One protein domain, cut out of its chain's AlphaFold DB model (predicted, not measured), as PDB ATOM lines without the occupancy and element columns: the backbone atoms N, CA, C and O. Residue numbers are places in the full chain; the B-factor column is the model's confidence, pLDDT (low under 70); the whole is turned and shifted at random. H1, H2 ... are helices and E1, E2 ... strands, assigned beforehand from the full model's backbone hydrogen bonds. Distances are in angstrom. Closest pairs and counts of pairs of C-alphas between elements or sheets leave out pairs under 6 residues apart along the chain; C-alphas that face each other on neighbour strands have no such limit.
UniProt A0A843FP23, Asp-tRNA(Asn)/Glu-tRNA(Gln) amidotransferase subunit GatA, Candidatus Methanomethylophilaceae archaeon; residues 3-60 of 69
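This is residues 3 to 60 of the 69 residues of the protein "Asp-tRNA(Asn)/Glu-tRNA(Gln) amidotransferase subunit GatA" of Candidatus Methanomethylophilaceae archaeon (UniProt A0A843FP23). A long two-stranded hairpin, E1 and E2, stands as a wall, with the longest helix, H3, packed over one of its faces and the turn of the hairpin splayed away from that helix. The short helix H2 sits by the open end of the hairpin, and residues 3 to 10, which include the whole of H1, stick out on the side away from H3. The printed part has 58 residues, with three named helices and two named strands in the order H1, H2, E1, E2, H3; the sheet, in the order E1 - E2, is antiparallel, and the class is mixed, helices and strands. The whole is loose, with a radius of gyration of the C-alphas of 13.1 A, and flat, spanning 36 by 32 by 7 A.

E1 is residues 22 to 30, 22.8 A from first to last C-alpha, beginning at C-alpha 22 at (14.268, -27.524, 39.570). E2 is residues 33 to 40, 23.0 A long. H3 is residues 46 to 58, 18.5 A long, and its last C-alpha, 58, is at (19.169, -45.086, 44.904). H2 is residues 13 to 18. H1 is residues 3 to 8, beginning at C-alpha 3 at (11.339, -20.936, 16.220).

E1 and E2 form a hairpin of antiparallel neighbours, with 151 degrees between their N-to-C directions. Within hydrogen-bond range across the pair are, for instance, N 25 and O 37 at 2.9 A, and N 33 and O 30 at 2.8 A. E1 bends by 53 degrees at residue 27. The closest C-alphas of E1 and H3 are those of Val 25 and Ala 53, 6.8 A apart. Those of E2 and H3 are Phe 39 and Leu 49, 7.0 A apart. The closest C-alphas of H2 and E1 are those of Pro 15 and His 22, 6.6 A apart; those of H2 and E2 are Pro 15 and Thr 40, 7.0 A apart. H2 and H3 are apart. H1 is apart from H2, H3, E1 and E2. In H1, H2 and H3 every O i to N i+4 pair is within hydrogen-bond range.

The two C-alphas farthest apart are those of Val 3 and Lys 58, at 38.3 A. Without residues 3 to 10, which stand free, the body of 50 residues spans 34 by 25 by 7 A. The printed part has no cut. The links H1 to H2, H2 to E1, E1 to E2 and E2 to H3 are tight. The mean pLDDT of the printed part is 93.5, that of H1 is 77, and no printed residue is under 70.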
ATOM      1  N   VAL A   3      12.470 -20.252  15.578       77.81
ATOM      2  CA  VAL A   3      11.339 -20.936  16.220       77.81
ATOM      3  C   VAL A   3      11.712 -22.362  16.645       77.81
ATOM      4  O   VAL A   3      11.341 -22.793  17.731       77.81
ATOM      5  N   ASP A   4      12.509 -23.073  15.841       76.12
ATOM      6  CA  ASP A   4      12.949 -24.441  16.169       76.12
ATOM      7  C   ASP A   4      13.875 -24.463  17.395       76.12
ATOM      8  O   ASP A   4      13.773 -25.357  18.229       76.12
ATOM      9  N   VAL A   5      14.740 -23.450  17.538       74.50
ATOM     10  CA  VAL A   5      15.626 -23.303  18.709       74.50
ATOM     11  C   VAL A   5      14.811 -23.041  19.975       74.50
ATOM     12  O   VAL A   5      15.064 -23.673  20.989       74.50
ATOM     13  N   TYR A   6      13.794 -22.179  19.895       71.31
ATOM     14  CA  TYR A   6      12.890 -21.883  21.016       71.31
ATOM     15  C   TYR A   6      11.999 -23.067  21.426       71.31
ATOM     16  O   TYR A   6      11.440 -23.105  22.515       71.31
ATOM     17  N   THR A   7      11.810 -24.043  20.539       79.62
ATOM     18  CA  THR A   7      11.028 -25.242  20.875       79.62
ATOM     19  C   THR A   7      11.898 -26.291  21.574       79.62
ATOM     20  O   THR A   7      11.375 -27.183  22.240       79.62
ATOM     21  N   ALA A   8      13.227 -26.183  21.465       81.19
ATOM     22  CA  ALA A   8      14.162 -27.148  22.035       81.19
ATOM     23  C   ALA A   8      14.198 -27.118  23.575       81.19
ATOM     24  O   ALA A   8      14.473 -28.139  24.199       81.19
ATOM     25  N   ASP A   9      13.896 -25.974  24.187       83.25
ATOM     26  CA  ASP A   9      13.899 -25.736  25.634       83.25
ATOM     27  C   ASP A   9      12.485 -25.573  26.215       83.25
ATOM     28  O   ASP A   9      12.306 -25.166  27.364       83.25
ATOM     29  N   PHE A  10      11.456 -25.972  25.462       86.56
ATOM     30  CA  PHE A  10      10.055 -25.864  25.875       86.56
ATOM     31  C   PHE A  10       9.777 -26.463  27.268       86.56
ATOM     32  O   PHE A  10       8.989 -25.919  28.037       86.56
ATOM     33  N   LEU A  11      10.449 -27.567  27.612       87.94
ATOM     34  CA  LEU A  11      10.288 -28.249  28.900       87.94
ATOM     35  C   LEU A  11      11.126 -27.637  30.037       87.94
ATOM     36  O   LEU A  11      10.873 -27.948  31.197       87.94
ATOM     37  N   THR A  12      12.106 -26.782  29.738       89.81
ATOM     38  CA  THR A  12      13.052 -26.229  30.726       89.81
ATOM     39  C   THR A  12      12.856 -24.729  30.976       89.81
ATOM     40  O   THR A  12      13.214 -24.230  32.046       89.81
ATOM     41  N   ILE A  13      12.226 -24.004  30.042       92.25
ATOM     42  CA  ILE A  13      11.895 -22.579  30.204       92.25
ATOM     43  C   ILE A  13      10.943 -22.321  31.382       92.25
ATOM     44  O   ILE A  13      11.240 -21.418  32.166       92.25
ATOM     45  N   PRO A  14       9.810 -23.038  31.552       92.50
ATOM     46  CA  PRO A  14       8.809 -22.656  32.550       92.50
ATOM     47  C   PRO A  14       9.342 -22.531  33.992       92.50
ATOM     48  O   PRO A  14       9.100 -21.488  34.611       92.50
ATOM     49  N   PRO A  15      10.092 -23.509  34.548       94.12
ATOM     50  CA  PRO A  15      10.614 -23.380  35.908       94.12
ATOM     51  C   PRO A  15      11.706 -22.301  36.014       94.12
ATOM     52  O   PRO A  15      11.766 -21.588  37.011       94.12
ATOM     53  N   THR A  16      12.492 -22.084  34.953       92.31
ATOM     54  CA  THR A  16      13.474 -20.987  34.887       92.31
ATOM     55  C   THR A  16      12.794 -19.617  34.928       92.31
ATOM     56  O   THR A  16      13.189 -18.745  35.699       92.31
ATOM     57  N   LEU A  17      11.741 -19.422  34.129       94.62
ATOM     58  CA  LEU A  17      11.016 -18.153  34.023       94.62
ATOM     59  C   LEU A  17      10.273 -17.791  35.315       94.62
ATOM     60  O   LEU A  17      10.159 -16.621  35.667       94.62
ATOM     61  N   THR A  18       9.753 -18.798  36.009       95.25
ATOM     62  CA  THR A  18       9.015 -18.632  37.270       95.25
ATOM     63  C   THR A  18       9.926 -18.570  38.498       95.25
ATOM     64  O   THR A  18       9.456 -18.252  39.592       95.25
ATOM     65  N   GLY A  19      11.222 -18.860  38.343       95.38
ATOM     66  CA  GLY A  19      12.169 -18.955  39.453       95.38
ATOM     67  C   GLY A  19      11.895 -20.135  40.388       95.38
ATOM     68  O   GLY A  19      12.289 -20.084  41.550       95.38
ATOM     69  N   MET A  20      11.190 -21.165  39.912       97.56
ATOM     70  CA  MET A  20      10.924 -22.374  40.688       97.56
ATOM     71  C   MET A  20      12.192 -23.237  40.773       97.56
ATOM     72  O   MET A  20      12.846 -23.452  39.742       97.56
ATOM     73  N   PRO A  21      12.548 -23.769  41.955       97.75
ATOM     74  CA  PRO A  21      13.650 -24.709  42.075       97.75
ATOM     75  C   PRO A  21      13.380 -25.959  41.235       97.75
ATOM     76  O   PRO A  21      12.302 -26.554  41.295       97.75
ATOM     77  N   HIS A  22      14.363 -26.352  40.432       97.50
ATOM     78  CA  HIS A  22      14.268 -27.524  39.570       97.50
ATOM     79  C   HIS A  22      15.641 -28.162  39.361       97.50
ATOM     80  O   HIS A  22      16.669 -27.484  39.380       97.50
ATOM     81  N   LEU A  23      15.658 -29.478  39.160       96.94
ATOM     82  CA  LEU A  23      16.858 -30.250  38.837       96.94
ATOM     83  C   LEU A  23      16.521 -31.373  37.855       96.94
ATOM     84  O   LEU A  23      15.369 -31.788  37.741       96.94
ATOM     85  N   SER A  24      17.538 -31.871  37.153       96.31
ATOM     86  CA  SER A  24      17.413 -33.011  36.244       96.31
ATOM     87  C   SER A  24      18.119 -34.230  36.830       96.31
ATOM     88  O   SER A  24      19.270 -34.129  37.253       96.31
ATOM     89  N   VAL A  25      17.437 -35.375  36.828       96.44
ATOM     90  CA  VAL A  25      17.993 -36.686  37.186       96.44
ATOM     91  C   VAL A  25      17.978 -37.610  35.968       96.44
ATOM     92  O   VAL A  25      17.071 -37.515  35.138       96.44
ATOM     93  N   PRO A  26      18.948 -38.526  35.819       96.19
ATOM     94  CA  PRO A  26      18.867 -39.537  34.776       96.19
ATOM     95  C   PRO A  26      17.708 -40.499  35.079       96.19
ATOM     96  O   PRO A  26      17.512 -40.914  36.221       96.19
ATOM     97  N   CYS A  27      16.916 -40.838  34.063       95.94
ATOM     98  CA  CYS A  27      15.741 -41.702  34.225       95.94
ATOM     99  C   CYS A  27      15.686 -42.869  33.239       95.94
ATOM    100  O   CYS A  27      14.855 -43.765  33.386       95.94
ATOM    101  N   GLY A  28      16.584 -42.903  32.256       95.38
ATOM    102  CA  GLY A  28      16.663 -44.010  31.322       95.38
ATOM    103  C   GLY A  28      17.649 -43.768  30.196       95.38
ATOM    104  O   GLY A  28      18.426 -42.814  30.201       95.38
ATOM    105  N   TYR A  29      17.589 -44.665  29.220       95.75
ATOM    106  CA  TYR A  29      18.359 -44.590  27.989       95.75
ATOM    107  C   TYR A  29      17.448 -44.964  26.820       95.75
ATOM    108  O   TYR A  29      16.749 -45.975  26.900       95.75
ATOM    109  N   SER A  30      17.472 -44.180  25.744       95.38
ATOM    110  CA  SER A  30      16.778 -44.472  24.481       95.38
ATOM    111  C   SER A  30      17.775 -44.364  23.345       95.38
ATOM    112  O   SER A  30      18.547 -43.411  23.304       95.38
ATOM    113  N   ASP A  31      17.792 -45.349  22.446       94.44
ATOM    114  CA  ASP A  31      18.662 -45.350  21.259       94.44
ATOM    115  C   ASP A  31      20.151 -45.113  21.578       94.44
ATOM    116  O   ASP A  31      20.878 -44.457  20.838       94.44
ATOM    117  N   GLY A  32      20.608 -45.631  22.725       90.44
ATOM    118  CA  GLY A  32      21.980 -45.456  23.214       90.44
ATOM    119  C   GLY A  32      22.264 -44.111  23.898       90.44
ATOM    120  O   GLY A  32      23.338 -43.947  24.467       90.44
ATOM    121  N   MET A  33      21.304 -43.185  23.921       93.62
ATOM    122  CA  MET A  33      21.442 -41.845  24.495       93.62
ATOM    123  C   MET A  33      20.790 -41.745  25.885       93.62
ATOM    124  O   MET A  33      19.765 -42.391  26.123       93.62
ATOM    125  N   PRO A  34      21.348 -40.952  26.823       95.44
ATOM    126  CA  PRO A  34      20.745 -40.741  28.137       95.44
ATOM    127  C   PRO A  34      19.451 -39.926  28.036       95.44
ATOM    128  O   PRO A  34      19.368 -38.958  27.279       95.44
ATOM    129  N   VAL A  35      18.462 -40.290  28.850       95.38
ATOM    130  CA  VAL A  35      17.204 -39.555  29.020       95.38
ATOM    131  C   VAL A  35      17.158 -38.974  30.432       95.38
ATOM    132  O   VAL A  35      17.442 -39.675  31.409       95.38
ATOM    133  N   GLY A  36      16.822 -37.688  30.531       94.50
ATOM    134  CA  GLY A  36      16.659 -36.971  31.795       94.50
ATOM    135  C   GLY A  36      15.190 -36.794  32.179       94.50
ATOM    136  O   GLY A  36      14.322 -36.657  31.319       94.50
ATOM    137  N   LEU A  37      14.929 -36.764  33.481       95.12
ATOM    138  CA  LEU A  37      13.655 -36.411  34.097       95.12
ATOM    139  C   LEU A  37      13.859 -35.157  34.946       95.12
ATOM    140  O   LEU A  37      14.798 -35.094  35.736       95.12
ATOM    141  N   MET A  38      12.974 -34.176  34.798       96.44
ATOM    142  CA  MET A  38      13.021 -32.947  35.584       96.44
ATOM    143  C   MET A  38      12.081 -33.037  36.782       96.44
ATOM    144  O   MET A  38      10.891 -33.310  36.625       96.44
ATOM    145  N   PHE A  39      12.617 -32.758  37.965       97.50
ATOM    146  CA  PHE A  39      11.825 -32.465  39.150       97.50
ATOM    147  C   PHE A  39      11.769 -30.957  39.356       97.50
ATOM    148  O   PHE A  39      12.778 -30.271  39.200       97.50
ATOM    149  N   THR A  40      10.596 -30.471  39.745       97.31
ATOM    150  CA  THR A  40      10.337 -29.065  40.055       97.31
ATOM    151  C   THR A  40       9.571 -29.013  41.367       97.31
ATOM    152  O   THR A  40       8.629 -29.785  41.555       97.31
ATOM    153  N   SER A  41       9.970 -28.126  42.270       97.38
ATOM    154  CA  SER A  41       9.259 -27.866  43.523       97.38
ATOM    155  C   SER A  41       8.665 -26.459  43.535       97.38
ATOM    156  O   SER A  41       8.954 -25.637  42.667       97.38
ATOM    157  N   ASP A  42       7.857 -26.175  44.556       97.25
ATOM    158  CA  ASP A  42       7.488 -24.798  44.891       97.25
ATOM    159  C   ASP A  42       8.722 -24.006  45.373       97.25
ATOM    160  O   ASP A  42       9.768 -24.595  45.690       97.25
ATOM    161  N   HIS A  43       8.609 -22.679  45.422       97.81
ATOM    162  CA  HIS A  43       9.680 -21.793  45.878       97.81
ATOM    163  C   HIS A  43      10.156 -22.165  47.289       97.81
ATOM    164  O   HIS A  43       9.345 -22.392  48.185       97.81
ATOM    165  N   TRP A  44      11.480 -22.160  47.484       97.69
ATOM    166  CA  TRP A  44      12.157 -22.392  48.771       97.69
ATOM    167  C   TRP A  44      12.038 -23.810  49.359       97.69
ATOM    168  O   TRP A  44      12.328 -24.003  50.538       97.69
ATOM    169  N   ASN A  45      11.620 -24.794  48.555       98.00
ATOM    170  CA  ASN A  45      11.525 -26.208  48.943       98.00
ATOM    171  C   ASN A  45      12.652 -27.067  48.330       98.00
ATOM    172  O   ASN A  45      12.431 -28.203  47.896       98.00
ATOM    173  N   GLU A  46      13.874 -26.529  48.253       98.31
ATOM    174  CA  GLU A  46      15.037 -27.250  47.721       98.31
ATOM    175  C   GLU A  46      15.367 -28.511  48.532       98.31
ATOM    176  O   GLU A  46      15.878 -29.481  47.979       98.31
ATOM    177  N   ASP A  47      15.058 -28.532  49.826       98.12
ATOM    178  CA  ASP A  47      15.246 -29.684  50.708       98.12
ATOM    179  C   ASP A  47      14.388 -30.884  50.277       98.12
ATOM    180  O   ASP A  47      14.893 -32.007  50.173       98.12
ATOM    181  N   VAL A  48      13.114 -30.649  49.953       97.81
ATOM    182  CA  VAL A  48      12.197 -31.666  49.424       97.81
ATOM    183  C   VAL A  48      12.651 -32.115  48.039       97.81
ATOM    184  O   VAL A  48      12.699 -33.317  47.766       97.81
ATOM    185  N   LEU A  49      13.026 -31.162  47.179       98.12
ATOM    186  CA  LEU A  49      13.500 -31.439  45.824       98.12
ATOM    187  C   LEU A  49      14.758 -32.325  45.827       98.12
ATOM    188  O   LEU A  49      14.813 -33.330  45.117       98.12
ATOM    189  N   LEU A  50      15.751 -31.987  46.654       98.25
ATOM    190  CA  LEU A  50      16.983 -32.761  46.807       98.25
ATOM    191  C   LEU A  50      16.720 -34.125  47.448       98.25
ATOM    192  O   LEU A  50      17.286 -35.120  47.003       98.25
ATOM    193  N   SER A  51      15.831 -34.201  48.441       98.19
ATOM    194  CA  SER A  51      15.447 -35.480  49.056       98.19
ATOM    195  C   SER A  51      14.811 -36.422  48.032       98.19
ATOM    196  O   SER A  51      15.181 -37.592  47.960       98.19
ATOM    197  N   ALA A  52      13.914 -35.911  47.181       97.75
ATOM    198  CA  ALA A  52      13.312 -36.689  46.100       97.75
ATOM    199  C   ALA A  52      14.359 -37.174  45.082       97.75
ATOM    200  O   ALA A  52      14.311 -38.326  44.652       97.75
ATOM    201  N   ALA A  53      15.330 -36.324  44.731       97.81
ATOM    202  CA  ALA A  53      16.422 -36.686  43.829       97.81
ATOM    203  C   ALA A  53      17.318 -37.796  44.404       97.81
ATOM    204  O   ALA A  53      17.636 -38.750  43.698       97.81
ATOM    205  N   VAL A  54      17.672 -37.706  45.689       97.94
ATOM    206  CA  VAL A  54      18.482 -38.720  46.383       97.94
ATOM    207  C   VAL A  54      17.750 -40.059  46.457       97.94
ATOM    208  O   VAL A  54      18.355 -41.102  46.210       97.94
ATOM    209  N   GLU A  55      16.454 -40.063  46.779       97.62
ATOM    210  CA  GLU A  55      15.676 -41.308  46.781       97.62
ATOM    211  C   GLU A  55      15.540 -41.909  45.376       97.62
ATOM    212  O   GLU A  55      15.616 -43.128  45.227       97.62
ATOM    213  N   TRP A  56      15.403 -41.073  44.341       97.50
ATOM    214  CA  TRP A  56      15.394 -41.532  42.952       97.50
ATOM    215  C   TRP A  56      16.718 -42.197  42.559       97.50
ATOM    216  O   TRP A  56      16.723 -43.297  42.006       97.50
ATOM    217  N   GLU A  57      17.845 -41.560  42.885       95.56
ATOM    218  CA  GLU A  57      19.182 -42.033  42.517       95.56
ATOM    219  C   GLU A  57      19.493 -43.422  43.095       95.56
ATOM    220  O   GLU A  57      20.096 -44.249  42.415       95.56
ATOM    221  N   LYS A  58      19.004 -43.747  44.301       96.31
ATOM    222  CA  LYS A  58      19.169 -45.086  44.904       96.31
ATOM    223  C   LYS A  58      18.581 -46.215  44.053       96.31
ATOM    224  O   LYS A  58      19.053 -47.347  44.141       96.31
ATOM    225  N   GLY A  59      17.529 -45.928  43.287       94.81
ATOM    226  CA  GLY A  59      16.850 -46.894  42.423       94.81
ATOM    227  C   GLY A  59      17.356 -46.907  40.981       94.81
ATOM    228  O   GLY A  59      16.907 -47.744  40.199       94.81
ATOM    229  N   PHE A  60      18.261 -45.995  40.614       95.25
ATOM    230  CA  PHE A  60      18.680 -45.799  39.233       95.25
ATOM    231  C   PHE A  60      20.159 -46.144  39.024       95.25
ATOM    232  O   PHE A  60      21.056 -45.538  39.604       95.25
TER     233      PHE A  60